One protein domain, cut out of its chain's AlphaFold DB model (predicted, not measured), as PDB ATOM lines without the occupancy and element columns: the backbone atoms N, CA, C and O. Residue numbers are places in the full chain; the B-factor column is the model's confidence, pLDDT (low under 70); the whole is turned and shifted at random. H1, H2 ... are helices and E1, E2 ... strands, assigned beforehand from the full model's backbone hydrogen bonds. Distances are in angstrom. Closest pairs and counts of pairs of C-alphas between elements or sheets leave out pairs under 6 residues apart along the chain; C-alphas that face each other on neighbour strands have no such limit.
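AT A GLANCE: This is residues 229 to 340 and 351 to 457 of the 492 residues of an uncharacterized protein of Leptomonas seymouri (UniProt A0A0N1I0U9). What is the shape? A strongly twisted sheet of seven strands curls round one long helix, H4, while H2 and H3 cover the sheet's other face. H7 and H8 pack on H4. What builds it? The printed part has 219 residues with eight named helices and seven named strands, in the order E1-H1-E2-H2-H3-E3-E4-E5-H4-E6-H5-E7-H6-H7-H8, and its class is mixed. It is compact, radius of gyration of the C-alphas 17.0 A, with spans of 53 by 41 by 32 A.

HOW THE PARTS SIT: How does the sheet run? E1, residues 229 to 232, is between E7, 415 to 418, and E6, 399 to 401; after E6 come E5, 367 to 375, E4, 355 to 364, E3, 327 to 335, and E2, 280 to 284. E5 and E6 are parallel, with N 401 and O 368 2.8 A apart; the other neighbours are antiparallel, among them the hairpin E4 and E5, with N 360 and O 372 2.9 A apart. Where are the helices? H2, residues 287 to 301, and H3, 308 to 319, are on one face; H4, 380 to 395, and H7, 435 to 442, are on the other, three layers with helices on both faces. H6, 419 to 429, stands at the sheet's level, height 3.1 A; H5, 407 to 410, and H8, 450 to 456, only graze the sheet; H1, 237 to 240, is only just not on it, with 4 pairs of C-alphas within 10 A. Which helices touch, and how are the backbones formed? H4 touches H7 with residues 391 to 395 alone, opposite ways at a steep tilt of 41 degrees, closest at C-alphas 395 and 437, 4.6 A apart. E5, H4 and E6 form a strand-helix-strand unit, two parallel neighbour strands with a helix between. Every O i to N i+4 pair is within hydrogen-bond range in H3, H4, H6, H7 and H8, and 9 of 11 in H2.

IN THESE COORDINATES: Where are the ends? E1 begins at C-alpha 229 (119.645, 118.975, 148.170), and H8 ends at C-alpha 456 (138.912, 117.724, 130.562). How long is E4? Its first and last C-alphas are 26.8 A apart.

THE WHOLE: Is anything missing? Residues 341 to 350 are not printed; C-alphas 340 and 351 are 13.9 A apart across the cut. Which link is long? That from H1 to E2, 39 residues. Where is pLDDT low? Residue 457 alone is under 70.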
ATOM      1  N   ALA A 229     119.127 119.905 149.160       97.94
ATOM      2  CA  ALA A 229     119.645 118.975 148.170       97.94
ATOM      3  C   ALA A 229     121.096 119.348 147.863       97.94
ATOM      4  O   ALA A 229     121.369 120.457 147.397       97.94
ATOM      5  N   VAL A 230     122.014 118.429 148.138       98.06
ATOM      6  CA  VAL A 230     123.448 118.660 147.950       98.06
ATOM      7  C   VAL A 230     124.112 117.446 147.326       98.06
ATOM      8  O   VAL A 230     123.698 116.310 147.555       98.06
ATOM      9  N   CYS A 231     125.185 117.676 146.586       97.62
ATOM     10  CA  CYS A 231     126.083 116.623 146.139       97.62
ATOM     11  C   CYS A 231     127.540 117.059 146.315       97.62
ATOM     12  O   CYS A 231     127.871 118.241 146.409       97.62
ATOM     13  N   ALA A 232     128.419 116.076 146.400       98.31
ATOM     14  CA  ALA A 232     129.849 116.250 146.379       98.31
ATOM     15  C   ALA A 232     130.351 116.349 144.939       98.31
ATOM     16  O   ALA A 232     129.945 115.599 144.044       98.31
ATOM     17  N   LEU A 233     131.296 117.258 144.754       97.75
ATOM     18  CA  LEU A 233     132.097 117.400 143.553       97.75
ATOM     19  C   LEU A 233     133.426 116.684 143.815       97.75
ATOM     20  O   LEU A 233     134.400 117.286 144.263       97.75
ATOM     21  N   ALA A 234     133.406 115.366 143.630       96.75
ATOM     22  CA  ALA A 234     134.526 114.474 143.901       96.75
ATOM     23  C   ALA A 234     134.686 113.450 142.769       96.75
ATOM     24  O   ALA A 234     133.716 113.047 142.123       96.75
ATOM     25  N   ALA A 235     135.910 112.983 142.538       94.94
ATOM     26  CA  ALA A 235     136.204 111.961 141.543       94.94
ATOM     27  C   ALA A 235     135.866 110.544 142.037       94.94
ATOM     28  O   ALA A 235     135.563 109.670 141.217       94.94
ATOM     29  N   SER A 236     135.882 110.304 143.352       95.81
ATOM     30  CA  SER A 236     135.671 108.977 143.948       95.81
ATOM     31  C   SER A 236     134.924 109.012 145.294       95.81
ATOM     32  O   SER A 236     134.916 110.049 145.963       95.81
ATOM     33  N   PRO A 237     134.348 107.874 145.734       96.94
ATOM     34  CA  PRO A 237     133.753 107.723 147.069       96.94
ATOM     35  C   PRO A 237     134.731 108.028 148.206       96.94
ATOM     36  O   PRO A 237     134.376 108.712 149.166       96.94
ATOM     37  N   SER A 238     135.985 107.585 148.073       96.44
ATOM     38  CA  SER A 238     137.047 107.869 149.042       96.44
ATOM     39  C   SER A 238     137.290 109.368 149.174       96.44
ATOM     40  O   SER A 238     137.330 109.877 150.288       96.44
ATOM     41  N   GLU A 239     137.381 110.088 148.053       96.94
ATOM     42  CA  GLU A 239     137.553 111.541 148.055       96.94
ATOM     43  C   GLU A 239     136.343 112.267 148.654       96.94
ATOM     44  O   GLU A 239     136.530 113.125 149.518       96.94
ATOM     45  N   ARG A 240     135.110 111.893 148.281       97.44
ATOM     46  CA  ARG A 240     133.882 112.432 148.897       97.44
ATOM     47  C   ARG A 240     133.923 112.283 150.417       97.44
ATOM     48  O   ARG A 240     133.632 113.236 151.131       97.44
ATOM     49  N   ASN A 241     134.314 111.114 150.917       97.19
ATOM     50  CA  ASN A 241     134.338 110.830 152.352       97.19
ATOM     51  C   ASN A 241     135.445 111.598 153.110       97.19
ATOM     52  O   ASN A 241     135.437 111.606 154.338       97.19
ATOM     53  N   THR A 242     136.356 112.293 152.413       97.06
ATOM     54  CA  THR A 242     137.295 113.253 153.036       97.06
ATOM     55  C   THR A 242     136.703 114.653 153.235       97.06
ATOM     56  O   THR A 242     137.310 115.499 153.896       97.06
ATOM     57  N   ILE A 243     135.523 114.940 152.671       97.56
ATOM     58  CA  ILE A 243     134.886 116.255 152.763       97.56
ATOM     59  C   ILE A 243     134.336 116.441 154.182       97.56
ATOM     60  O   ILE A 243     133.261 115.956 154.524       97.56
ATOM     61  N   SER A 244     135.069 117.190 155.012       95.94
ATOM     62  CA  SER A 244     134.658 117.494 156.388       95.94
ATOM     63  C   SER A 244     133.229 118.054 156.458       95.94
ATOM     64  O   SER A 244     132.876 118.989 155.728       95.94
ATOM     65  N   GLY A 245     132.412 117.458 157.333       94.81
ATOM     66  CA  GLY A 245     131.002 117.796 157.550       94.81
ATOM     67  C   GLY A 245     130.018 117.186 156.545       94.81
ATOM     68  O   GLY A 245     128.813 117.205 156.808       94.81
ATOM     69  N   PHE A 246     130.490 116.636 155.424       97.25
ATOM     70  CA  PHE A 246     129.640 115.946 154.457       97.25
ATOM     71  C   PHE A 246     129.318 114.523 154.957       97.25
ATOM     72  O   PHE A 246     130.190 113.883 155.548       97.25
ATOM     73  N   PRO A 247     128.081 114.017 154.790       95.56
ATOM     74  CA  PRO A 247     127.720 112.669 155.214       95.56
ATOM     75  C   PRO A 247     128.613 111.593 154.594       95.56
ATOM     76  O   PRO A 247     128.963 111.665 153.418       95.56
ATOM     77  N   PHE A 248     128.942 110.576 155.389       96.50
ATOM     78  CA  PHE A 248     129.492 109.341 154.848       96.50
ATOM     79  C   PHE A 248     128.406 108.650 154.024       96.50
ATOM     80  O   PHE A 248     127.287 108.473 154.509       96.50
ATOM     81  N   CYS A 249     128.756 108.254 152.808       94.81
ATOM     82  CA  CYS A 249     127.898 107.474 151.926       94.81
ATOM     83  C   CYS A 249     128.679 106.254 151.416       94.81
ATOM     84  O   CYS A 249     129.911 106.200 151.517       94.81
ATOM     85  N   GLU A 250     127.979 105.287 150.841       93.25
ATOM     86  CA  GLU A 250     128.585 104.143 150.153       93.25
ATOM     87  C   GLU A 250     128.537 104.360 148.636       93.25
ATOM     88  O   GLU A 250     127.802 105.219 148.145       93.25
ATOM     89  N   ASP A 251     129.381 103.641 147.895       93.44
ATOM     90  CA  ASP A 251     129.430 103.692 146.428       93.44
ATOM     91  C   ASP A 251     129.433 105.131 145.858       93.44
ATOM     92  O   ASP A 251     130.005 106.052 146.447       93.44
ATOM     93  N   ASP A 252     128.802 105.337 144.700       92.75
ATOM     94  CA  ASP A 252     128.688 106.626 144.005       92.75
ATOM     95  C   ASP A 252     127.546 107.529 144.530       92.75
ATOM     96  O   ASP A 252     127.228 108.548 143.906       92.75
ATOM     97  N   GLU A 253     126.913 107.194 145.660       94.56
ATOM     98  CA  GLU A 253     125.872 108.038 146.261       94.56
ATOM     99  C   GLU A 253     126.421 109.440 146.574       94.56
ATOM    100  O   GLU A 253     127.590 109.613 146.923       94.56
ATOM    101  N   ALA A 254     125.592 110.476 146.450       95.94
ATOM    102  CA  ALA A 254     125.982 111.854 146.735       95.94
ATOM    103  C   ALA A 254     127.088 112.423 145.830       95.94
ATOM    104  O   ALA A 254     127.485 113.559 146.054       95.94
ATOM    105  N   ILE A 255     127.609 111.700 144.831       97.31
ATOM    106  CA  ILE A 255     128.629 112.217 143.909       97.31
ATOM    107  C   ILE A 255     127.962 112.665 142.616       97.31
ATOM    108  O   ILE A 255     127.337 111.866 141.913       97.31
ATOM    109  N   PHE A 256     128.158 113.932 142.255       97.00
ATOM    110  CA  PHE A 256     127.738 114.414 140.948       97.00
ATOM    111  C   PHE A 256     128.572 113.757 139.843       97.00
ATOM    112  O   PHE A 256     129.801 113.853 139.811       97.00
ATOM    113  N   ARG A 257     127.895 113.131 138.879       94.81
ATOM    114  CA  ARG A 257     128.518 112.604 137.663       94.81
ATOM    115  C   ARG A 257     127.871 113.233 136.443       94.81
ATOM    116  O   ARG A 257     126.665 113.433 136.396       94.81
ATOM    117  N   ARG A 258     128.640 113.413 135.371       93.44
ATOM    118  CA  ARG A 258     128.079 113.783 134.061       93.44
ATOM    119  C   ARG A 258     126.946 112.843 133.626       93.44
ATOM    120  O   ARG A 258     125.973 113.295 133.036       93.44
ATOM    121  N   SER A 259     127.076 111.542 133.895       92.44
ATOM    122  CA  SER A 259     126.080 110.526 133.527       92.44
ATOM    123  C   SER A 259     124.735 110.689 134.234       92.44
ATOM    124  O   SER A 259     123.746 110.147 133.750       92.44
ATOM    125  N   CYS A 260     124.690 111.441 135.335       90.56
ATOM    126  CA  CYS A 260     123.460 111.824 136.023       90.56
ATOM    127  C   CYS A 260     122.568 112.717 135.150       90.56
ATOM    128  O   CYS A 260     121.351 112.746 135.304       90.56
ATOM    129  N   VAL A 261     123.172 113.442 134.205       90.00
ATOM    130  CA  VAL A 261     122.481 114.408 133.364       90.00
ATOM    131  C   VAL A 261     122.329 113.827 131.961       90.00
ATOM    132  O   VAL A 261     123.303 113.650 131.229       90.00
ATOM    133  N   GLY A 262     121.097 113.490 131.574       89.19
ATOM    134  CA  GLY A 262     120.770 112.860 130.288       89.19
ATOM    135  C   GLY A 262     120.968 113.780 129.077       89.19
ATOM    136  O   GLY A 262     119.998 114.204 128.452       89.19
ATOM    137  N   LEU A 263     122.218 114.100 128.729       93.44
ATOM    138  CA  LEU A 263     122.534 115.041 127.655       93.44
ATOM    139  C   LEU A 263     122.253 114.472 126.260       93.44
ATOM    140  O   LEU A 263     122.743 113.408 125.870       93.44
ATOM    141  N   SER A 264     121.528 115.250 125.456       92.62
ATOM    142  CA  SER A 264     121.334 114.969 124.035       92.62
ATOM    143  C   SER A 264     122.639 115.146 123.265       92.62
ATOM    144  O   SER A 264     123.267 116.198 123.340       92.62
ATOM    145  N   ARG A 265     122.996 114.171 122.415       92.12
ATOM    146  CA  ARG A 265     124.170 114.261 121.519       92.12
ATOM    147  C   ARG A 265     124.146 115.495 120.613       92.12
ATOM    148  O   ARG A 265     125.199 115.947 120.186       92.12
ATOM    149  N   LYS A 266     122.959 116.045 120.323       91.56
ATOM    150  CA  LYS A 266     122.816 117.264 119.512       91.56
ATOM    151  C   LYS A 266     123.451 118.489 120.178       91.56
ATOM    152  O   LYS A 266     123.892 119.372 119.459       91.56
ATOM    153  N   LEU A 267     123.517 118.515 121.511       92.62
ATOM    154  CA  LEU A 267     124.091 119.612 122.296       92.62
ATOM    155  C   LEU A 267     125.607 119.466 122.517       92.62
ATOM    156  O   LEU A 267     126.223 120.346 123.103       92.62
ATOM    157  N   LEU A 268     126.204 118.355 122.067       93.00
ATOM    158  CA  LEU A 268     127.608 117.985 122.315       93.00
ATOM    159  C   LEU A 268     128.424 117.921 121.015       93.00
ATOM    160  O   LEU A 268     129.409 117.191 120.917       93.00
ATOM    161  N   LYS A 269     127.958 118.596 119.963       91.06
ATOM    162  CA  LYS A 269     128.663 118.629 118.682       91.06
ATOM    163  C   LYS A 269     129.888 119.535 118.796       91.06
ATOM    164  O   LYS A 269     129.788 120.611 119.380       91.06
ATOM    165  N   ASP A 270     131.008 119.122 118.202       91.38
ATOM    166  CA  ASP A 270     132.163 120.011 118.023       91.38
ATOM    167  C   ASP A 270     131.801 121.161 117.075       91.38
ATOM    168  O   ASP A 270     130.872 121.007 116.275       91.38
ATOM    169  N   PRO A 271     132.525 122.285 117.097       90.56
ATOM    170  CA  PRO A 271     132.430 123.260 116.017       90.56
ATOM    171  C   PRO A 271     132.755 122.627 114.657       90.56
ATOM    172  O   PRO A 271     133.515 121.663 114.566       90.56
ATOM    173  N   ASP A 272     132.134 123.149 113.606       90.38
ATOM    174  CA  ASP A 272     132.440 122.818 112.213       90.38
ATOM    175  C   ASP A 272     132.244 124.084 111.386       90.38
ATOM    176  O   ASP A 272     131.113 124.491 111.127       90.38
ATOM    177  N   GLU A 273     133.363 124.712 111.030       89.56
ATOM    178  CA  GLU A 273     133.407 125.994 110.321       89.56
ATOM    179  C   GLU A 273     132.726 125.907 108.946       89.56
ATOM    180  O   GLU A 273     132.084 126.858 108.509       89.56
ATOM    181  N   SER A 274     132.799 124.745 108.282       88.81
ATOM    182  CA  SER A 274     132.237 124.560 106.939       88.81
ATOM    183  C   SER A 274     130.714 124.471 106.944       88.81
ATOM    184  O   SER A 274     130.051 125.012 106.064       88.81
ATOM    185  N   THR A 275     130.151 123.802 107.954       88.19
ATOM    186  CA  THR A 275     128.701 123.588 108.060       88.19
ATOM    187  C   THR A 275     128.020 124.556 109.024       88.19
ATOM    188  O   THR A 275     126.797 124.516 109.152       88.19
ATOM    189  N   ARG A 276     128.796 125.380 109.748       88.56
ATOM    190  CA  ARG A 276     128.352 126.283 110.829       88.56
ATOM    191  C   ARG A 276     127.388 125.611 111.808       88.56
ATOM    192  O   ARG A 276     126.468 126.228 112.361       88.56
ATOM    193  N   ARG A 277     127.567 124.301 112.016       88.25
ATOM    194  CA  ARG A 277     126.582 123.487 112.732       88.25
ATOM    195  C   ARG A 277     126.387 124.007 114.160       88.25
ATOM    196  O   ARG A 277     127.359 124.452 114.778       88.25
ATOM    197  N   PRO A 278     125.177 123.898 114.733       90.25
ATOM    198  CA  PRO A 278     124.948 124.311 116.110       90.25
ATOM    199  C   PRO A 278     125.882 123.583 117.083       90.25
ATOM    200  O   PRO A 278     125.865 122.352 117.186       90.25
ATOM    201  N   CYS A 279     126.686 124.366 117.794       94.06
ATOM    202  CA  CYS A 279     127.491 123.957 118.935       94.06
ATOM    203  C   CYS A 279     127.484 125.088 119.973       94.06
ATOM    204  O   CYS A 279     127.044 126.204 119.679       94.06
ATOM    205  N   PHE A 280     127.915 124.785 121.195       96.69
ATOM    206  CA  PHE A 280     127.726 125.671 122.339       96.69
ATOM    207  C   PHE A 280     129.037 125.953 123.063       96.69
ATOM    208  O   PHE A 280     129.949 125.120 123.097       96.69
ATOM    209  N   GLU A 281     129.086 127.127 123.676       97.38
ATOM    210  CA  GLU A 281     130.197 127.610 124.485       97.38
ATOM    211  C   GLU A 281     129.671 128.072 125.840       97.38
ATOM    212  O   GLU A 281     128.586 128.648 125.927       97.38
ATOM    213  N   MET A 282     130.436 127.791 126.891       97.94
ATOM    214  CA  MET A 282     130.169 128.250 128.245       97.94
ATOM    215  C   MET A 282     131.087 129.419 128.580       97.94
ATOM    216  O   MET A 282     132.304 129.334 128.400       97.94
ATOM    217  N   PHE A 283     130.485 130.469 129.113       98.50
ATOM    218  CA  PHE A 283     131.128 131.645 129.667       98.50
ATOM    219  C   PHE A 283     130.844 131.686 131.166       98.50
ATOM    220  O   PHE A 283     129.747 131.321 131.603       98.50
ATOM    221  N   ILE A 284     131.827 132.114 131.953       98.50
ATOM    222  CA  ILE A 284     131.657 132.339 133.391       98.50
ATOM    223  C   ILE A 284     132.143 133.743 133.713       98.50
ATOM    224  O   ILE A 284     133.223 134.127 133.281       98.50
ATOM    225  N   ASN A 285     131.331 134.499 134.452       98.19
ATOM    226  CA  ASN A 285     131.614 135.859 134.918       98.19
ATOM    227  C   ASN A 285     131.972 136.876 133.823       98.19
ATOM    228  O   ASN A 285     132.486 137.955 134.117       98.19
ATOM    229  N   ARG A 286     131.629 136.593 132.564       98.00
ATOM    230  CA  ARG A 286     131.735 137.574 131.488       98.00
ATOM    231  C   ARG A 286     130.667 138.658 131.678       98.00
ATOM    232  O   ARG A 286     129.472 138.365 131.726       98.00
ATOM    233  N   LYS A 287     131.096 139.916 131.797       97.75
ATOM    234  CA  LYS A 287     130.236 141.063 132.155       97.75
ATOM    235  C   LYS A 287     129.109 141.284 131.149       97.75
ATOM    236  O   LYS A 287     127.992 141.615 131.534       97.75
ATOM    237  N   GLU A 288     129.397 141.044 129.879       97.12
ATOM    238  CA  GLU A 288     128.477 141.165 128.752       97.12
ATOM    239  C   GLU A 288     127.293 140.190 128.850       97.12
ATOM    240  O   GLU A 288     126.258 140.421 128.234       97.12
ATOM    241  N   ASP A 289     127.408 139.119 129.644       98.06
ATOM    242  CA  ASP A 289     126.339 138.131 129.821       98.06
ATOM    243  C   ASP A 289     125.362 138.467 130.950       98.06
ATOM    244  O   ASP A 289     124.292 137.862 131.019       98.06
ATOM    245  N   LEU A 290     125.687 139.427 131.825       98.12
ATOM    246  CA  LEU A 290     124.864 139.756 132.993       98.12
ATOM    247  C   LEU A 290     123.427 140.112 132.596       98.12
ATOM    248  O   LEU A 290     122.479 139.544 133.138       98.12
ATOM    249  N   ALA A 291     123.262 141.026 131.636       97.62
ATOM    250  CA  ALA A 291     121.947 141.510 131.232       97.62
ATOM    251  C   ALA A 291     121.078 140.384 130.654       97.62
ATOM    252  O   ALA A 291     119.929 140.216 131.069       97.62
ATOM    253  N   ASP A 292     121.638 139.572 129.756       96.88
ATOM    254  CA  ASP A 292     120.908 138.489 129.095       96.88
ATOM    255  C   ASP A 292     120.535 137.375 130.076       96.88
ATOM    256  O   ASP A 292     119.389 136.920 130.071       96.88
ATOM    257  N   VAL A 293     121.467 136.967 130.949       98.12
ATOM    258  CA  VAL A 293     121.234 135.906 131.939       98.12
ATOM    259  C   VAL A 293     120.142 136.318 132.918       98.12
ATOM    260  O   VAL A 293     119.182 135.572 133.106       98.12
ATOM    261  N   PHE A 294     120.227 137.513 133.504       97.62
ATOM    262  CA  PHE A 294     119.210 137.975 134.451       97.62
ATOM    263  C   PHE A 294     117.866 138.268 133.773       97.62
ATOM    264  O   PHE A 294     116.824 138.032 134.382       97.62
ATOM    265  N   THR A 295     117.861 138.698 132.507       95.62
ATOM    266  CA  THR A 295     116.624 138.828 131.720       95.62
ATOM    267  C   THR A 295     115.958 137.469 131.514       95.62
ATOM    268  O   THR A 295     114.763 137.329 131.777       95.62
ATOM    269  N   LEU A 296     116.722 136.449 131.104       95.56
ATOM    270  CA  LEU A 296     116.215 135.087 130.905       95.56
ATOM    271  C   LEU A 296     115.638 134.513 132.203       95.56
ATOM    272  O   LEU A 296     114.531 133.978 132.231       95.56
ATOM    273  N   ILE A 297     116.384 134.683 133.289       96.12
ATOM    274  CA  ILE A 297     116.030 134.263 134.641       96.12
ATOM    275  C   ILE A 297     114.733 134.930 135.121       96.12
ATOM    276  O   ILE A 297     113.822 134.244 135.588       96.12
ATOM    277  N   ARG A 298     114.607 136.250 134.952       93.62
ATOM    278  CA  ARG A 298     113.395 137.006 135.291       93.62
ATOM    279  C   ARG A 298     112.199 136.581 134.442       93.62
ATOM    280  O   ARG A 298     111.107 136.422 134.972       93.62
ATOM    281  N   LYS A 299     112.378 136.373 133.135       91.56
ATOM    282  CA  LYS A 299     111.293 135.917 132.248       91.56
ATOM    283  C   LYS A 299     110.801 134.514 132.624       91.56
ATOM    284  O   LYS A 299     109.603 134.264 132.547       91.56
ATOM    285  N   GLN A 300     111.697 133.626 133.061       92.75
ATOM    286  CA  GLN A 300     111.333 132.266 133.463       92.75
ATOM    287  C   GLN A 300     110.615 132.204 134.814       92.75
ATOM    288  O   GLN A 300     109.670 131.431 134.972       92.75
ATOM    289  N   HIS A 301     111.074 132.988 135.786       91.38
ATOM    290  CA  HIS A 301     110.687 132.807 137.188       91.38
ATOM    291  C   HIS A 301     109.977 134.022 137.807       91.38
ATOM    292  O   HIS A 301     109.543 133.954 138.953       91.38
ATOM    293  N   GLY A 302     109.855 135.134 137.081       91.88
ATOM    294  CA  GLY A 302     109.287 136.387 137.582       91.88
ATOM    295  C   GLY A 302     110.207 137.139 138.553       91.88
ATOM    296  O   GLY A 302     111.412 136.884 138.627       91.88
ATOM    297  N   GLU A 303     109.618 138.084 139.289       91.50
ATOM    298  CA  GLU A 303     110.293 138.932 140.288       91.50
ATOM    299  C   GLU A 303     110.220 138.354 141.717       91.50
ATOM    300  O   GLU A 303     111.003 138.765 142.569       91.50
ATOM    301  N   ASP A 304     109.344 137.373 141.973       86.31
ATOM    302  CA  ASP A 304     109.008 136.902 143.328       86.31
ATOM    303  C   ASP A 304     110.231 136.495 144.154       86.31
ATOM    304  O   ASP A 304     110.326 136.798 145.341       86.31
ATOM    305  N   TRP A 305     111.187 135.826 143.521       85.44
ATOM    306  CA  TRP A 305     112.318 135.157 144.165       85.44
ATOM    307  C   TRP A 305     113.644 135.928 144.019       85.44
ATOM    308  O   TRP A 305     114.527 135.769 144.863       85.44
ATOM    309  N   LEU A 306     113.779 136.759 142.977       95.00
ATOM    310  CA  LEU A 306     114.971 137.554 142.670       95.00
ATOM    311  C   LEU A 306     114.567 138.946 142.171       95.00
ATOM    312  O   LEU A 306     114.777 139.286 141.003       95.00
ATOM    313  N   CYS A 307     113.971 139.747 143.057       96.38
ATOM    314  CA  CYS A 307     113.486 141.071 142.678       96.38
ATOM    315  C   CYS A 307     114.615 142.084 142.389       96.38
ATOM    316  O   CYS A 307     115.766 141.877 142.791       96.38
ATOM    317  N   LYS A 308     114.291 143.214 141.739       96.88
ATOM    318  CA  LYS A 308     115.243 144.310 141.437       96.88
ATOM    319  C   LYS A 308     116.170 144.688 142.614       96.88
ATOM    320  O   LYS A 308     117.384 144.662 142.421       96.88
ATOM    321  N   PRO A 309     115.669 144.999 143.827       97.94
ATOM    322  CA  PRO A 309     116.512 145.238 145.002       97.94
ATOM    323  C   PRO A 309     117.574 144.165 145.284       97.94
ATOM    324  O   PRO A 309     118.732 144.491 145.551       97.94
ATOM    325  N   LEU A 310     117.208 142.882 145.192       98.50
ATOM    326  CA  LEU A 310     118.157 141.791 145.408       98.50
ATOM    327  C   LEU A 310     119.149 141.676 144.244       98.50
ATOM    328  O   LEU A 310     120.338 141.487 144.491       98.50
ATOM    329  N   ARG A 311     118.708 141.860 142.992       98.38
ATOM    330  CA  ARG A 311     119.615 141.902 141.828       98.38
ATOM    331  C   ARG A 311     120.665 142.998 141.958       98.38
ATOM    332  O   ARG A 311     121.839 142.717 141.748       98.38
ATOM    333  N   LEU A 312     120.273 144.203 142.379       98.62
ATOM    334  CA  LEU A 312     121.210 145.299 142.646       98.62
ATOM    335  C   LEU A 312     122.264 144.906 143.686       98.62
ATOM    336  O   LEU A 312     123.442 145.205 143.492       98.62
ATOM    337  N   CYS A 313     121.871 144.183 144.742       98.81
ATOM    338  CA  CYS A 313     122.826 143.658 145.717       98.81
ATOM    339  C   CYS A 313     123.813 142.678 145.070       98.81
ATOM    340  O   CYS A 313     125.021 142.834 145.238       98.81
ATOM    341  N   LEU A 314     123.322 141.713 144.284       98.75
ATOM    342  CA  LEU A 314     124.174 140.732 143.605       98.75
ATOM    343  C   LEU A 314     125.116 141.382 142.585       98.75
ATOM    344  O   LEU A 314     126.295 141.041 142.548       98.75
ATOM    345  N   PHE A 315     124.641 142.339 141.785       98.75
ATOM    346  CA  PHE A 315     125.487 143.078 140.845       98.75
ATOM    347  C   PHE A 315     126.561 143.877 141.576       98.75
ATOM    348  O   PHE A 315     127.726 143.844 141.191       98.75
ATOM    349  N   HIS A 316     126.199 144.555 142.664       98.75
ATOM    350  CA  HIS A 316     127.168 145.306 143.448       98.75
ATOM    351  C   HIS A 316     128.235 144.385 144.057       98.75
ATOM    352  O   HIS A 316     129.423 144.696 143.974       98.75
ATOM    353  N   MET A 317     127.838 143.218 144.579       98.75
ATOM    354  CA  MET A 317     128.770 142.188 145.052       98.75
ATOM    355  C   MET A 317     129.659 141.640 143.930       98.75
ATOM    356  O   MET A 317     130.849 141.422 144.140       98.75
ATOM    357  N   PHE A 318     129.105 141.451 142.732       98.62
ATOM    358  CA  PHE A 318     129.840 140.996 141.553       98.62
ATOM    359  C   PHE A 318     130.911 142.003 141.104       98.62
ATOM    360  O   PHE A 318     132.022 141.601 140.764       98.62
ATOM    361  N   PHE A 319     130.610 143.307 141.119       98.50
ATOM    362  CA  PHE A 319     131.554 144.357 140.710       98.50
ATOM    363  C   PHE A 319     132.534 144.799 141.802       98.50
ATOM    364  O   PHE A 319     133.522 145.451 141.478       98.50
ATOM    365  N   ASN A 320     132.283 144.448 143.066       98.25
ATOM    366  CA  ASN A 320     133.153 144.767 144.202       98.25
ATOM    367  C   ASN A 320     133.534 143.485 144.973       98.25
ATOM    368  O   ASN A 320     133.284 143.393 146.182       98.25
ATOM    369  N   PRO A 321     134.073 142.452 144.298       97.50
ATOM    370  CA  PRO A 321     134.254 141.134 144.894       97.50
ATOM    371  C   PRO A 321     135.215 141.147 146.086       97.50
ATOM    372  O   PRO A 321     135.137 140.266 146.933       97.50
ATOM    373  N   GLU A 322     136.123 142.113 146.190       97.19
ATOM    374  CA  GLU A 322     137.061 142.274 147.304       97.19
ATOM    375  C   GLU A 322     136.394 142.675 148.627       97.19
ATOM    376  O   GLU A 322     136.959 142.418 149.688       97.19
ATOM    377  N   LYS A 323     135.193 143.269 148.581       97.94
ATOM    378  CA  LYS A 323     134.461 143.719 149.777       97.94
ATOM    379  C   LYS A 323     133.680 142.609 150.476       97.94
ATOM    380  O   LYS A 323     133.284 142.793 151.622       97.94
ATOM    381  N   TYR A 324     133.441 141.496 149.789       98.12
ATOM    382  CA  TYR A 324     132.521 140.450 150.234       98.12
ATOM    383  C   TYR A 324     133.225 139.104 150.331       98.12
ATOM    384  O   TYR A 324     134.064 138.759 149.492       98.12
ATOM    385  N   GLY A 325     132.874 138.305 151.337       97.88
ATOM    386  CA  GLY A 325     133.379 136.934 151.447       97.88
ATOM    387  C   GLY A 325     132.838 136.048 150.321       97.88
ATOM    388  O   GLY A 325     133.549 135.201 149.774       97.88
ATOM    389  N   THR A 326     131.580 136.276 149.948       98.56
ATOM    390  CA  THR A 326     130.854 135.537 148.915       98.56
ATOM    391  C   THR A 326     131.228 136.036 147.529       98.56
ATOM    392  O   THR A 326     131.249 137.241 147.280       98.56
ATOM    393  N   LYS A 327     131.482 135.115 146.594       98.50
ATOM    394  CA  LYS A 327     131.749 135.468 145.190       98.50
ATOM    395  C   LYS A 327     130.550 135.121 144.331       98.50
ATOM    396  O   LYS A 327     130.146 133.962 144.293       98.50
ATOM    397  N   ILE A 328     129.991 136.113 143.644       98.69
ATOM    398  CA  ILE A 328     128.903 135.887 142.692       98.69
ATOM    399  C   ILE A 328     129.466 135.196 141.452       98.69
ATOM    400  O   ILE A 328     130.527 135.564 140.945       98.69
ATOM    401  N   VAL A 329     128.752 134.177 140.985       98.75
ATOM    402  CA  VAL A 329     129.118 133.400 139.807       98.75
ATOM    403  C   VAL A 329     127.959 133.416 138.830       98.75
ATOM    404  O   VAL A 329     126.847 133.015 139.162       98.75
ATOM    405  N   ILE A 330     128.240 133.862 137.615       98.69
ATOM    406  CA  ILE A 330     127.291 133.922 136.514       98.69
ATOM    407  C   ILE A 330     127.772 132.963 135.447       98.69
ATOM    408  O   ILE A 330     128.899 133.089 134.975       98.69
ATOM    409  N   THR A 331     126.930 132.011 135.065       98.62
ATOM    410  CA  THR A 331     127.209 131.124 133.935       98.62
ATOM    411  C   THR A 331     126.292 131.474 132.776       98.62
ATOM    412  O   THR A 331     125.106 131.747 132.966       98.62
ATOM    413  N   ALA A 332     126.842 131.462 131.569       98.62
ATOM    414  CA  ALA A 332     126.103 131.691 130.340       98.62
ATOM    415  C   ALA A 332     126.515 130.651 129.306       98.62
ATOM    416  O   ALA A 332     127.699 130.432 129.063       98.62
ATOM    417  N   ILE A 333     125.537 130.005 128.684       98.38
ATOM    418  CA  ILE A 333     125.752 129.063 127.590       98.38
ATOM    419  C   ILE A 333     125.163 129.684 126.344       98.38
ATOM    420  O   ILE A 333     123.960 129.949 126.287       98.38
ATOM    421  N   ARG A 334     126.006 129.897 125.338       97.38
ATOM    422  CA  ARG A 334     125.605 130.502 124.068       97.38
ATOM    423  C   ARG A 334     125.843 129.560 122.906       97.38
ATOM    424  O   ARG A 334     126.741 128.717 122.964       97.38
ATOM    425  N   ARG A 335     125.062 129.713 121.833       94.81
ATOM    426  CA  ARG A 335     125.436 129.137 120.533       94.81
ATOM    427  C   ARG A 335     126.743 129.801 120.095       94.81
ATOM    428  O   ARG A 335     126.846 131.025 120.140       94.81
ATOM    429  N   ARG A 336     127.728 129.008 119.669       93.31
ATOM    430  CA  ARG A 336     129.005 129.522 119.154       93.31
ATOM    431  C   ARG A 336     128.761 130.509 118.013       93.31
ATOM    432  O   ARG A 336     127.863 130.298 117.194       93.31
ATOM    433  N   LYS A 337     129.581 131.556 117.967       91.06
ATOM    434  CA  LYS A 337     129.668 132.471 116.831       91.06
ATOM    435  C   LYS A 337     130.776 132.004 115.892       91.06
ATOM    436  O   LYS A 337     131.884 131.748 116.354       91.06
ATOM    437  N   TYR A 338     130.460 131.864 114.612       86.69
ATOM    438  CA  TYR A 338     131.431 131.529 113.575       86.69
ATOM    439  C   TYR A 338     131.841 132.798 112.826       86.69
ATOM    440  O   TYR A 338     131.028 133.713 112.651       86.69
ATOM    441  N   ASP A 339     133.090 132.849 112.370       85.69
ATOM    442  CA  ASP A 339     133.600 133.993 111.615       85.69
ATOM    443  C   ASP A 339     132.869 134.151 110.265       85.69
ATOM    444  O   ASP A 339     132.311 133.198 109.712       85.69
ATOM    445  N   GLY A 340     132.844 135.376 109.735       82.19
ATOM    446  CA  GLY A 340     132.160 135.722 108.481       82.19
ATOM    447  C   GLY A 340     130.735 136.266 108.652       82.19
ATOM    448  O   GLY A 340     130.209 136.370 109.762       82.19
ATOM    449  N   ILE A 351     120.081 131.624 116.896       85.19
ATOM    450  CA  ILE A 351     121.078 132.382 116.138       85.19
ATOM    451  C   ILE A 351     122.449 132.249 116.807       85.19
ATOM    452  O   ILE A 351     122.575 131.989 118.003       85.19
ATOM    453  N   GLU A 352     123.510 132.355 116.018       85.12
ATOM    454  CA  GLU A 352     124.873 132.406 116.537       85.12
ATOM    455  C   GLU A 352     125.055 133.518 117.579       85.12
ATOM    456  O   GLU A 352     124.576 134.636 117.404       85.12
ATOM    457  N   GLY A 353     125.743 133.209 118.680       88.12
ATOM    458  CA  GLY A 353     125.919 134.115 119.817       88.12
ATOM    459  C   GLY A 353     124.714 134.209 120.759       88.12
ATOM    460  O   GLY A 353     124.825 134.820 121.824       88.12
ATOM    461  N   GLU A 354     123.573 133.600 120.431       92.31
ATOM    462  CA  GLU A 354     122.374 133.667 121.267       92.31
ATOM    463  C   GLU A 354     122.542 132.882 122.579       92.31
ATOM    464  O   GLU A 354     123.089 131.773 122.588       92.31
ATOM    465  N   LEU A 355     122.059 133.453 123.690       96.00
ATOM    466  CA  LEU A 355     122.001 132.791 124.995       96.00
ATOM    467  C   LEU A 355     120.933 131.697 124.984       96.00
ATOM    468  O   LEU A 355     119.773 131.957 124.677       96.00
ATOM    469  N   VAL A 356     121.318 130.478 125.366       96.25
ATOM    470  CA  VAL A 356     120.407 129.324 125.405       96.25
ATOM    471  C   VAL A 356     120.106 128.817 126.807       96.25
ATOM    472  O   VAL A 356     119.055 128.211 127.035       96.25
ATOM    473  N   ALA A 357     121.026 129.048 127.739       97.81
ATOM    474  CA  ALA A 357     120.848 128.788 129.157       97.81
ATOM    475  C   ALA A 357     121.801 129.662 129.973       97.81
ATOM    476  O   ALA A 357     122.870 130.032 129.492       97.81
ATOM    477  N   GLY A 358     121.436 129.966 131.210       98.19
ATOM    478  CA  GLY A 358     122.282 130.712 132.130       98.19
ATOM    479  C   GLY A 358     121.884 130.484 133.577       98.19
ATOM    480  O   GLY A 358     120.787 130.005 133.859       98.19
ATOM    481  N   GLU A 359     122.786 130.811 134.491       98.25
ATOM    482  CA  GLU A 359     122.596 130.637 135.929       98.25
ATOM    483  C   GLU A 359     123.253 131.780 136.695       98.25
ATOM    484  O   GLU A 359     124.339 132.231 136.328       98.25
ATOM    485  N   VAL A 360     122.623 132.182 137.795       98.62
ATOM    486  CA  VAL A 360     123.272 132.888 138.899       98.62
ATOM    487  C   VAL A 360     123.452 131.924 140.069       98.62
ATOM    488  O   VAL A 360     122.523 131.230 140.491       98.62
ATOM    489  N   GLY A 361     124.663 131.895 140.604       98.56
ATOM    490  CA  GLY A 361     125.041 131.172 141.807       98.56
ATOM    491  C   GLY A 361     126.077 131.959 142.597       98.56
ATOM    492  O   GLY A 361     126.396 133.109 142.279       98.56
ATOM    493  N   PHE A 362     126.603 131.353 143.654       98.81
ATOM    494  CA  PHE A 362     127.636 131.981 144.466       98.81
ATOM    495  C   PHE A 362     128.572 130.970 145.129       98.81
ATOM    496  O   PHE A 362     128.222 129.808 145.330       98.81
ATOM    497  N   LEU A 363     129.775 131.436 145.471       98.62
ATOM    498  CA  LEU A 363     130.812 130.676 146.163       98.62
ATOM    499  C   LEU A 363     130.991 131.164 147.597       98.62
ATOM    500  O   LEU A 363     131.135 132.364 147.835       98.62
ATOM    501  N   VAL A 364     131.077 130.212 148.522       98.62
ATOM    502  CA  VAL A 364     131.445 130.420 149.929       98.62
ATOM    503  C   VAL A 364     132.521 129.401 150.277       98.62
ATOM    504  O   VAL A 364     132.250 128.204 150.369       98.62
ATOM    505  N   GLY A 365     133.763 129.865 150.408       98.19
ATOM    506  CA  GLY A 365     134.920 128.974 150.386       98.19
ATOM    507  C   GLY A 365     134.910 128.106 149.123       98.19
ATOM    508  O   GLY A 365     134.861 128.631 148.013       98.19
ATOM    509  N   ASP A 366     134.891 126.785 149.294       98.25
ATOM    510  CA  ASP A 366     134.827 125.794 148.208       98.25
ATOM    511  C   ASP A 366     133.439 125.139 148.035       98.25
ATOM    512  O   ASP A 366     133.309 124.058 147.446       98.25
ATOM    513  N   VAL A 367     132.398 125.789 148.559       98.81
ATOM    514  CA  VAL A 367     130.994 125.427 148.350       98.81
ATOM    515  C   VAL A 367     130.424 126.306 147.245       98.81
ATOM    516  O   VAL A 367     130.455 127.533 147.354       98.81
ATOM    517  N   TYR A 368     129.879 125.684 146.203       98.81
ATOM    518  CA  TYR A 368     129.116 126.374 145.168       98.81
ATOM    519  C   TYR A 368     127.620 126.181 145.410       98.81
ATOM    520  O   TYR A 368     127.149 125.047 145.484       98.81
ATOM    521  N   SER A 369     126.872 127.275 145.508       98.75
ATOM    522  CA  SER A 369     125.416 127.268 145.640       98.75
ATOM    523  C   SER A 369     124.775 127.775 144.352       98.75
ATOM    524  O   SER A 369     124.934 128.942 143.988       98.75
ATOM    525  N   SER A 370     124.009 126.915 143.681       98.31
ATOM    526  CA  SER A 370     123.154 127.309 142.562       98.31
ATOM    527  C   SER A 370     121.943 128.060 143.095       98.31
ATOM    528  O   SER A 370     121.116 127.475 143.796       98.31
ATOM    529  N   ALA A 371     121.818 129.345 142.758       96.75
ATOM    530  CA  ALA A 371     120.670 130.134 143.187       96.75
ATOM    531  C   ALA A 371     119.501 129.966 142.223       96.75
ATOM    532  O   ALA A 371     118.403 129.607 142.644       96.75
ATOM    533  N   SER A 372     119.744 130.158 140.926       95.75
ATOM    534  CA  SER A 372     118.756 129.848 139.898       95.75
ATOM    535  C   SER A 372     119.347 129.854 138.510       95.75
ATOM    536  O   SER A 372     120.227 130.650 138.192       95.75
ATOM    537  N   GLY A 373     118.800 128.971 137.684       96.25
ATOM    538  CA  GLY A 373     119.085 128.903 136.266       96.25
ATOM    539  C   GLY A 373     117.822 129.028 135.437       96.25
ATOM    540  O   GLY A 373     116.709 128.766 135.904       96.25
ATOM    541  N   ALA A 374     118.010 129.420 134.189       96.56
ATOM    542  CA  ALA A 374     116.965 129.509 133.193       96.56
ATOM    543  C   ALA A 374     117.498 129.091 131.821       96.56
ATOM    544  O   ALA A 374     118.705 129.105 131.572       96.56
ATOM    545  N   TYR A 375     116.601 128.671 130.936       96.44
ATOM    546  CA  TYR A 375     116.945 128.192 129.599       96.44
ATOM    547  C   TYR A 375     115.806 128.456 128.615       96.44
ATOM    548  O   TYR A 375     114.648 128.536 129.006       96.44
ATOM    549  N   CYS A 376     116.125 128.557 127.324       93.56
ATOM    550  CA  CYS A 376     115.130 128.790 126.265       93.56
ATOM    551  C   CYS A 376     115.134 127.708 125.170       93.56
ATOM    552  O   CYS A 376     114.474 127.857 124.142       93.56
ATOM    553  N   ILE A 377     115.866 126.604 125.380       93.12
ATOM    554  CA  ILE A 377     115.964 125.490 124.425       93.12
ATOM    555  C   ILE A 377     115.743 124.137 125.105       93.12
ATOM    556  O   ILE A 377     116.069 123.937 126.278       93.12
ATOM    557  N   ASN A 378     115.268 123.156 124.338       92.06
ATOM    558  CA  ASN A 378     115.106 121.788 124.826       92.06
ATOM    559  C   ASN A 378     116.451 121.176 125.245       92.06
ATOM    560  O   ASN A 378     117.392 121.097 124.454       92.06
ATOM    561  N   GLY A 379     116.523 120.711 126.493       94.38
ATOM    562  CA  GLY A 379     117.752 120.182 127.092       94.38
ATOM    563  C   GLY A 379     118.743 121.253 127.564       94.38
ATOM    564  O   GLY A 379     119.795 120.883 128.078       94.38
ATOM    565  N   GLY A 380     118.415 122.546 127.443       95.31
ATOM    566  CA  GLY A 380     119.263 123.654 127.892       95.31
ATOM    567  C   GLY A 380     119.548 123.611 129.394       95.31
ATOM    568  O   GLY A 380     120.706 123.692 129.787       95.31
ATOM    569  N   GLY A 381     118.533 123.361 130.229       95.62
ATOM    570  CA  GLY A 381     118.722 123.212 131.680       95.62
ATOM    571  C   GLY A 381     119.597 122.012 132.063       95.62
ATOM    572  O   GLY A 381     120.451 122.111 132.939       95.62
ATOM    573  N   SER A 382     119.462 120.881 131.363       96.19
ATOM    574  CA  SER A 382     120.355 119.729 131.553       96.19
ATOM    575  C   SER A 382     121.789 120.061 131.132       96.19
ATOM    576  O   SER A 382     122.735 119.728 131.838       96.19
ATOM    577  N   LEU A 383     121.970 120.747 130.001       96.69
ATOM    578  CA  LEU A 383     123.289 121.201 129.567       96.69
ATOM    579  C   LEU A 383     123.919 122.139 130.606       96.69
ATOM    580  O   LEU A 383     125.048 121.893 131.015       96.69
ATOM    581  N   GLN A 384     123.166 123.128 131.091       97.56
ATOM    582  CA  GLN A 384     123.567 124.044 132.160       97.56
ATOM    583  C   GLN A 384     124.029 123.303 133.411       97.56
ATOM    584  O   GLN A 384     125.189 123.436 133.787       97.56
ATOM    585  N   LEU A 385     123.186 122.455 134.001       97.12
ATOM    586  CA  LEU A 385     123.555 121.685 135.191       97.12
ATOM    587  C   LEU A 385     124.815 120.845 134.950       97.12
ATOM    588  O   LEU A 385     125.736 120.841 135.764       97.12
ATOM    589  N   CYS A 386     124.903 120.154 133.810       97.00
ATOM    590  CA  CYS A 386     126.079 119.341 133.536       97.00
ATOM    591  C   CYS A 386     127.362 120.173 133.493       97.00
ATOM    592  O   CYS A 386     128.366 119.781 134.087       97.00
ATOM    593  N   LEU A 387     127.352 121.288 132.765       97.38
ATOM    594  CA  LEU A 387     128.547 122.101 132.578       97.38
ATOM    595  C   LEU A 387     128.923 122.856 133.851       97.38
ATOM    596  O   LEU A 387     130.106 122.883 134.180       97.38
ATOM    597  N   THR A 388     127.947 123.373 134.603       97.81
ATOM    598  CA  THR A 388     128.181 123.988 135.915       97.81
ATOM    599  C   THR A 388     128.860 122.996 136.856       97.81
ATOM    600  O   THR A 388     129.943 123.287 137.356       97.81
ATOM    601  N   GLY A 389     128.314 121.787 137.032       97.31
ATOM    602  CA  GLY A 389     128.912 120.785 137.921       97.31
ATOM    603  C   GLY A 389     130.329 120.373 137.511       97.31
ATOM    604  O   GLY A 389     131.214 120.262 138.360       97.31
ATOM    605  N   LEU A 390     130.577 120.200 136.206       96.56
ATOM    606  CA  LEU A 390     131.913 119.893 135.687       96.56
ATOM    607  C   LEU A 390     132.904 121.042 135.913       96.56
ATOM    608  O   LEU A 390     134.028 120.792 136.348       96.56
ATOM    609  N   CYS A 391     132.495 122.285 135.646       97.19
ATOM    610  CA  CYS A 391     133.338 123.460 135.861       97.19
ATOM    611  C   CYS A 391     133.674 123.641 137.335       97.19
ATOM    612  O   CYS A 391     134.839 123.834 137.661       97.19
ATOM    613  N   MET A 392     132.679 123.547 138.220       97.94
ATOM    614  CA  MET A 392     132.885 123.739 139.656       97.94
ATOM    615  C   MET A 392     133.781 122.648 140.240       97.94
ATOM    616  O   MET A 392     134.681 122.959 141.014       97.94
ATOM    617  N   HIS A 393     133.613 121.390 139.820       97.06
ATOM    618  CA  HIS A 393     134.520 120.316 140.224       97.06
ATOM    619  C   HIS A 393     135.955 120.587 139.752       97.06
ATOM    620  O   HIS A 393     136.884 120.544 140.554       97.06
ATOM    621  N   ALA A 394     136.139 120.929 138.471       95.94
ATOM    622  CA  ALA A 394     137.458 121.221 137.913       95.94
ATOM    623  C   ALA A 394     138.121 122.461 138.544       95.94
ATOM    624  O   ALA A 394     139.341 122.502 138.670       95.94
ATOM    625  N   ALA A 395     137.326 123.443 138.978       96.56
ATOM    626  CA  ALA A 395     137.809 124.631 139.673       96.56
ATOM    627  C   ALA A 395     138.305 124.333 141.099       96.56
ATOM    628  O   ALA A 395     139.075 125.117 141.653       96.56
ATOM    629  N   GLY A 396     137.883 123.210 141.693       97.00
ATOM    630  CA  GLY A 396     138.230 122.807 143.056       97.00
ATOM    631  C   GLY A 396     137.104 122.970 144.080       97.00
ATOM    632  O   GLY A 396     137.349 122.785 145.272       97.00
ATOM    633  N   CYS A 397     135.874 123.283 143.655       98.31
ATOM    634  CA  CYS A 397     134.719 123.206 144.547       98.31
ATOM    635  C   CYS A 397     134.515 121.755 144.996       98.31
ATOM    636  O   CYS A 397     134.709 120.818 144.223       98.31
ATOM    637  N   ARG A 398     134.098 121.572 146.248       98.25
ATOM    638  CA  ARG A 398     133.934 120.248 146.870       98.25
ATOM    639  C   ARG A 398     132.477 119.886 147.101       98.25
ATOM    640  O   ARG A 398     132.129 118.710 147.106       98.25
ATOM    641  N   VAL A 399     131.629 120.890 147.297       98.62
ATOM    642  CA  VAL A 399     130.202 120.713 147.570       98.62
ATOM    643  C   VAL A 399     129.412 121.585 146.614       98.62
ATOM    644  O   VAL A 399     129.733 122.759 146.427       98.62
ATOM    645  N   TRP A 400     128.373 121.001 146.036       98.56
ATOM    646  CA  TRP A 400     127.390 121.700 145.235       98.56
ATOM    647  C   TRP A 400     126.041 121.685 145.954       98.56
ATOM    648  O   TRP A 400     125.441 120.634 146.176       98.56
ATOM    649  N   ASP A 401     125.586 122.871 146.343       98.56
ATOM    650  CA  ASP A 401     124.274 123.124 146.924       98.56
ATOM    651  C   ASP A 401     123.285 123.536 145.845       98.56
ATOM    652  O   ASP A 401     123.456 124.539 145.155       98.56
ATOM    653  N   LEU A 402     122.234 122.737 145.710       97.31
ATOM    654  CA  LEU A 402     121.173 122.949 144.740       97.31
ATOM    655  C   LEU A 402     119.917 123.532 145.405       97.31
ATOM    656  O   LEU A 402     118.885 123.640 144.748       97.31
ATOM    657  N   GLY A 403     119.952 123.900 146.689       95.50
ATOM    658  CA  GLY A 403     118.815 124.481 147.406       95.50
ATOM    659  C   GLY A 403     117.788 123.433 147.843       95.50
ATOM    660  O   GLY A 403     118.142 122.419 148.439       95.50
ATOM    661  N   MET A 404     116.497 123.670 147.589       93.19
ATOM    662  CA  MET A 404     115.420 122.763 148.031       93.19
ATOM    663  C   MET A 404     115.411 121.421 147.287       93.19
ATOM    664  O   MET A 404     115.777 121.359 146.116       93.19
ATOM    665  N   VAL A 405     114.921 120.359 147.919       90.25
ATOM    666  CA  VAL A 405     114.726 119.059 147.255       90.25
ATOM    667  C   VAL A 405     113.635 119.170 146.187       90.25
ATOM    668  O   VAL A 405     112.583 119.761 146.416       90.25
ATOM    669  N   MET A 406     113.917 118.637 145.000       87.75
ATOM    670  CA  MET A 406     112.996 118.557 143.864       87.75
ATOM    671  C   MET A 406     113.262 117.255 143.114       87.75
ATOM    672  O   MET A 406     114.414 116.829 143.047       87.75
ATOM    673  N   ASP A 407     112.244 116.681 142.475       86.38
ATOM    674  CA  ASP A 407     112.340 115.359 141.836       86.38
ATOM    675  C   ASP A 407     113.508 115.229 140.853       86.38
ATOM    676  O   ASP A 407     114.209 114.218 140.835       86.38
ATOM    677  N   TYR A 408     113.786 116.272 140.063       81.94
ATOM    678  CA  TYR A 408     114.891 116.219 139.105       81.94
ATOM    679  C   TYR A 408     116.270 116.167 139.785       81.94
ATOM    680  O   TYR A 408     117.219 115.677 139.180       81.94
ATOM    681  N   LYS A 409     116.415 116.621 141.035       86.06
ATOM    682  CA  LYS A 409     117.693 116.590 141.771       86.06
ATOM    683  C   LYS A 409     118.059 115.181 142.222       86.06
ATOM    684  O   LYS A 409     119.243 114.879 142.350       86.06
ATOM    685  N   ASN A 410     117.076 114.289 142.322       81.19
ATOM    686  CA  ASN A 410     117.326 112.865 142.535       81.19
ATOM    687  C   ASN A 410     118.124 112.270 141.366       81.19
ATOM    688  O   ASN A 410     118.964 111.401 141.569       81.19
ATOM    689  N   THR A 411     117.939 112.791 140.145       87.69
ATOM    690  CA  THR A 411     118.734 112.358 138.984       87.69
ATOM    691  C   THR A 411     120.192 112.804 139.063       87.69
ATOM    692  O   THR A 411     121.037 112.153 138.463       87.69
ATOM    693  N   LEU A 412     120.501 113.853 139.840       91.81
ATOM    694  CA  LEU A 412     121.846 114.405 140.049       91.81
ATOM    695  C   LEU A 412     122.637 113.691 141.157       91.81
ATOM    696  O   LEU A 412     123.691 114.190 141.551       91.81
ATOM    697  N   ASN A 413     122.126 112.567 141.676       94.38
ATOM    698  CA  ASN A 413     122.642 111.893 142.870       94.38
ATOM    699  C   ASN A 413     122.744 112.838 144.079       94.38
ATOM    700  O   ASN A 413     123.680 112.736 144.862       94.38
ATOM    701  N   CYS A 414     121.823 113.791 144.225       96.12
ATOM    702  CA  CYS A 414     121.793 114.618 145.428       96.12
ATOM    703  C   CYS A 414     121.329 113.807 146.633       96.12
ATOM    704  O   CYS A 414     120.453 112.954 146.511       96.12
ATOM    705  N   ILE A 415     121.860 114.152 147.799       96.31
ATOM    706  CA  ILE A 415     121.345 113.698 149.085       96.31
ATOM    707  C   ILE A 415     120.608 114.825 149.795       96.31
ATOM    708  O   ILE A 415     120.845 116.015 149.564       96.31
ATOM    709  N   GLU A 416     119.735 114.420 150.703       97.31
ATOM    710  CA  GLU A 416     119.061 115.309 151.630       97.31
ATOM    711  C   GLU A 416     119.967 115.630 152.822       97.31
ATOM    712  O   GLU A 416     120.344 114.760 153.609       97.31
ATOM    713  N   MET A 417     120.302 116.904 152.989       97.69
ATOM    714  CA  MET A 417     121.085 117.390 154.115       97.69
ATOM    715  C   MET A 417     120.204 118.201 155.073       97.69
ATOM    716  O   MET A 417     119.737 119.287 154.715       97.69
ATOM    717  N   PRO A 418     119.987 117.724 156.314       97.25
ATOM    718  CA  PRO A 418     119.251 118.471 157.324       97.25
ATOM    719  C   PRO A 418     119.873 119.835 157.623       97.25
ATOM    720  O   PRO A 418     121.095 119.950 157.738       97.25
ATOM    721  N   ARG A 419     119.018 120.837 157.861       96.75
ATOM    722  CA  ARG A 419     119.360 122.234 158.177       96.75
ATOM    723  C   ARG A 419     120.613 122.380 159.032       96.75
ATOM    724  O   ARG A 419     121.573 123.023 158.630       96.75
ATOM    725  N   MET A 420     120.612 121.773 160.218       97.25
ATOM    726  CA  MET A 420     121.703 121.960 161.176       97.25
ATOM    727  C   MET A 420     123.014 121.317 160.719       97.25
ATOM    728  O   MET A 420     124.077 121.814 161.076       97.25
ATOM    729  N   LYS A 421     122.960 120.238 159.928       98.12
ATOM    730  CA  LYS A 421     124.159 119.645 159.322       98.12
ATOM    731  C   LYS A 421     124.697 120.552 158.214       98.12
ATOM    732  O   LYS A 421     125.891 120.818 158.193       98.12
ATOM    733  N   TRP A 422     123.810 121.095 157.377       98.31
ATOM    734  CA  TRP A 422     124.168 122.046 156.324       98.31
ATOM    735  C   TRP A 422     124.843 123.309 156.869       98.31
ATOM    736  O   TRP A 422     125.945 123.643 156.446       98.31
ATOM    737  N   LEU A 423     124.234 123.974 157.855       98.25
ATOM    738  CA  LEU A 423     124.798 125.197 158.443       98.25
ATOM    739  C   LEU A 423     126.180 124.943 159.067       98.25
ATOM    740  O   LEU A 423     127.095 125.743 158.890       98.25
ATOM    741  N   LYS A 424     126.360 123.800 159.750       98.25
ATOM    742  CA  LYS A 424     127.662 123.389 160.300       98.25
ATOM    743  C   LYS A 424     128.696 123.126 159.205       98.25
ATOM    744  O   LYS A 424     129.840 123.544 159.355       98.25
ATOM    745  N   LEU A 425     128.299 122.460 158.118       98.31
ATOM    746  CA  LEU A 425     129.167 122.218 156.968       98.31
ATOM    747  C   LEU A 425     129.632 123.544 156.361       98.31
ATOM    748  O   LEU A 425     130.833 123.749 156.229       98.31
ATOM    749  N   VAL A 426     128.720 124.467 156.043       98.44
ATOM    750  CA  VAL A 426     129.106 125.757 155.442       98.44
ATOM    751  C   VAL A 426     129.998 126.559 156.387       98.44
ATOM    752  O   VAL A 426     131.034 127.063 155.960       98.44
ATOM    753  N   ALA A 427     129.673 126.605 157.683       98.06
ATOM    754  CA  ALA A 427     130.495 127.289 158.679       98.06
ATOM    755  C   ALA A 427     131.936 126.748 158.748       98.06
ATOM    756  O   ALA A 427     132.868 127.533 158.906       98.06
ATOM    757  N   ALA A 428     132.127 125.433 158.594       97.56
ATOM    758  CA  ALA A 428     133.449 124.804 158.582       97.56
ATOM    759  C   ALA A 428     134.228 125.033 157.274       97.56
ATOM    760  O   ALA A 428     135.447 124.891 157.258       97.56
ATOM    761  N   ARG A 429     133.537 125.357 156.174       97.62
ATOM    762  CA  ARG A 429     134.128 125.460 154.831       97.62
ATOM    763  C   ARG A 429     134.301 126.885 154.331       97.62
ATOM    764  O   ARG A 429     135.126 127.108 153.455       97.62
ATOM    765  N   ARG A 430     133.566 127.855 154.879       97.06
ATOM    766  CA  ARG A 430     133.618 129.259 154.435       97.06
ATOM    767  C   ARG A 430     135.013 129.885 154.519       97.06
ATOM    768  O   ARG A 430     135.313 130.787 153.751       97.06
ATOM    769  N   SER A 431     135.863 129.397 155.426       95.62
ATOM    770  CA  SER A 431     137.256 129.834 155.574       95.62
ATOM    771  C   SER A 431     138.217 129.197 154.569       95.62
ATOM    772  O   SER A 431     139.382 129.583 154.529       95.62
ATOM    773  N   ASN A 432     137.773 128.211 153.781       97.00
ATOM    774  CA  ASN A 432     138.626 127.588 152.777       97.00
ATOM    775  C   ASN A 432     138.954 128.616 151.684       97.00
ATOM    776  O   ASN A 432     138.047 129.277 151.173       97.00
ATOM    777  N   PRO A 433     140.231 128.762 151.293       93.25
ATOM    778  CA  PRO A 433     140.609 129.711 150.261       93.25
ATOM    779  C   PRO A 433     140.016 129.293 148.914       93.25
ATOM    780  O   PRO A 433     140.089 128.131 148.521       93.25
ATOM    781  N   ASN A 434     139.472 130.259 148.178       95.06
ATOM    782  CA  ASN A 434     138.866 130.037 146.863       95.06
ATOM    783  C   ASN A 434     139.597 130.771 145.732       95.06
ATOM    784  O   ASN A 434     139.073 130.903 144.630       95.06
ATOM    785  N   THR A 435     140.821 131.244 145.979       95.19
ATOM    786  CA  THR A 435     141.630 131.964 144.986       95.19
ATOM    787  C   THR A 435     141.942 131.101 143.761       95.19
ATOM    788  O   THR A 435     141.901 131.598 142.638       95.19
ATOM    789  N   SER A 436     142.207 129.802 143.947       95.44
ATOM    790  CA  SER A 436     142.409 128.856 142.840       95.44
ATOM    791  C   SER A 436     141.138 128.659 142.014       95.44
ATOM    792  O   SER A 436     141.209 128.699 140.788       95.44
ATOM    793  N   ILE A 437     139.983 128.531 142.682       97.25
ATOM    794  CA  ILE A 437     138.663 128.440 142.043       97.25
ATOM    795  C   ILE A 437     138.426 129.696 141.198       97.25
ATOM    796  O   ILE A 437     138.184 129.593 140.003       97.25
ATOM    797  N   GLN A 438     138.569 130.886 141.786       96.81
ATOM    798  CA  GLN A 438     138.367 132.154 141.081       96.81
ATOM    799  C   GLN A 438     139.294 132.297 139.867       96.81
ATOM    800  O   GLN A 438     138.826 132.654 138.788       96.81
ATOM    801  N   LYS A 439     140.583 131.959 140.010       96.94
ATOM    802  CA  LYS A 439     141.545 131.983 138.901       96.94
ATOM    803  C   LYS A 439     141.136 131.038 137.769       96.94
ATOM    804  O   LYS A 439     141.209 131.421 136.608       96.94
ATOM    805  N   TYR A 440     140.685 129.827 138.097       96.00
ATOM    806  CA  TYR A 440     140.192 128.880 137.098       96.00
ATOM    807  C   TYR A 440     138.950 129.421 136.375       96.00
ATOM    808  O   TYR A 440     138.863 129.339 135.153       96.00
ATOM    809  N   LEU A 441     137.999 130.012 137.107       96.31
ATOM    810  CA  LEU A 441     136.774 130.566 136.519       96.31
ATOM    811  C   LEU A 441     137.045 131.776 135.608       96.31
ATOM    812  O   LEU A 441     136.358 131.920 134.601       96.31
ATOM    813  N   GLN A 442     138.064 132.596 135.890       96.38
ATOM    814  CA  GLN A 442     138.468 133.711 135.016       96.38
ATOM    815  C   GLN A 442     138.859 133.244 133.606       96.38
ATOM    816  O   GLN A 442     138.607 133.941 132.625       96.38
ATOM    817  N   GLU A 443     139.406 132.033 133.457       95.25
ATOM    818  CA  GLU A 443     139.738 131.486 132.134       95.25
ATOM    819  C   GLU A 443     138.500 131.286 131.241       95.25
ATOM    820  O   GLU A 443     138.629 131.194 130.019       95.25
ATOM    821  N   PHE A 444     137.302 131.220 131.831       96.75
ATOM    822  CA  PHE A 444     136.036 131.044 131.124       96.75
ATOM    823  C   PHE A 444     135.389 132.361 130.696       96.75
ATOM    824  O   PHE A 444     134.414 132.318 129.947       96.75
ATOM    825  N   GLU A 445     135.927 133.521 131.081       96.31
ATOM    826  CA  GLU A 445     135.423 134.814 130.593       96.31
ATOM    827  C   GLU A 445     135.530 134.909 129.061       96.31
ATOM    828  O   GLU A 445     134.656 135.465 128.402       96.31
ATOM    829  N   CYS A 446     136.558 134.289 128.474       95.12
ATOM    830  CA  CYS A 446     136.750 134.233 127.022       95.12
ATOM    831  C   CYS A 446     135.962 133.114 126.315       95.12
ATOM    832  O   CYS A 446     136.053 132.978 125.097       95.12
ATOM    833  N   GLY A 447     135.178 132.326 127.054       96.19
ATOM    834  CA  GLY A 447     134.407 131.215 126.511       96.19
ATOM    835  C   GLY A 447     135.212 129.931 126.336       96.19
ATOM    836  O   GLY A 447     136.391 129.914 125.961       96.19
ATOM    837  N   ARG A 448     134.554 128.805 126.611       96.06
ATOM    838  CA  ARG A 448     135.083 127.461 126.356       96.06
ATOM    839  C   ARG A 448     134.027 126.608 125.682       96.06
ATOM    840  O   ARG A 448     132.866 126.620 126.083       96.06
ATOM    841  N   SER A 449     134.435 125.835 124.681       95.00
ATOM    842  CA  SER A 449     133.514 124.918 124.016       95.00
ATOM    843  C   SER A 449     132.994 123.872 124.997       95.00
ATOM    844  O   SER A 449     133.699 123.421 125.905       95.00
ATOM    845  N   VAL A 450     131.753 123.441 124.788       94.38
ATOM    846  CA  VAL A 450     131.170 122.346 125.566       94.38
ATOM    847  C   VAL A 450     132.066 121.109 125.521       94.38
ATOM    848  O   VAL A 450     132.344 120.514 126.557       94.38
ATOM    849  N   ASN A 451     132.604 120.750 124.355       90.44
ATOM    850  CA  ASN A 451     133.437 119.555 124.237       90.44
ATOM    851  C   ASN A 451     134.775 119.653 124.969       90.44
ATOM    852  O   ASN A 451     135.204 118.650 125.538       90.44
ATOM    853  N   TYR A 452     135.377 120.842 125.056       90.56
ATOM    854  CA  TYR A 452     136.558 121.060 125.891       90.56
ATOM    855  C   TYR A 452     136.292 120.668 127.354       90.56
ATOM    856  O   TYR A 452     137.056 119.903 127.944       90.56
ATOM    857  N   LEU A 453     135.163 121.111 127.920       90.69
ATOM    858  CA  LEU A 453     134.766 120.769 129.291       90.69
ATOM    859  C   LEU A 453     134.506 119.273 129.474       90.69
ATOM    860  O   LEU A 453     134.902 118.670 130.473       90.69
ATOM    861  N   LEU A 454     133.857 118.659 128.488       90.19
ATOM    862  CA  LEU A 454     133.514 117.242 128.526       90.19
ATOM    863  C   LEU A 454     134.734 116.318 128.419       90.19
ATOM    864  O   LEU A 454     134.656 115.191 128.906       90.19
ATOM    865  N   GLN A 455     135.816 116.769 127.777       87.25
ATOM    866  CA  GLN A 455     137.070 116.023 127.626       87.25
ATOM    867  C   GLN A 455     138.016 116.213 128.817       87.25
ATOM    868  O   GLN A 455     138.714 115.273 129.187       87.25
ATOM    869  N   ARG A 456     138.041 117.411 129.416       79.75
ATOM    870  CA  ARG A 456     138.912 117.724 130.562       79.75
ATOM    871  C   ARG A 456     138.425 117.191 131.892       79.75
ATOM    872  O   ARG A 456     139.231 117.086 132.813       79.75
ATOM    873  N   SER A 457     137.137 116.877 132.013       65.56
ATOM    874  CA  SER A 457     136.656 116.185 133.202       65.56
ATOM    875  C   SER A 457     137.530 114.947 133.392       65.56
ATOM    876  O   SER A 457     137.627 114.179 132.434       65.56
TER     877      SER A 457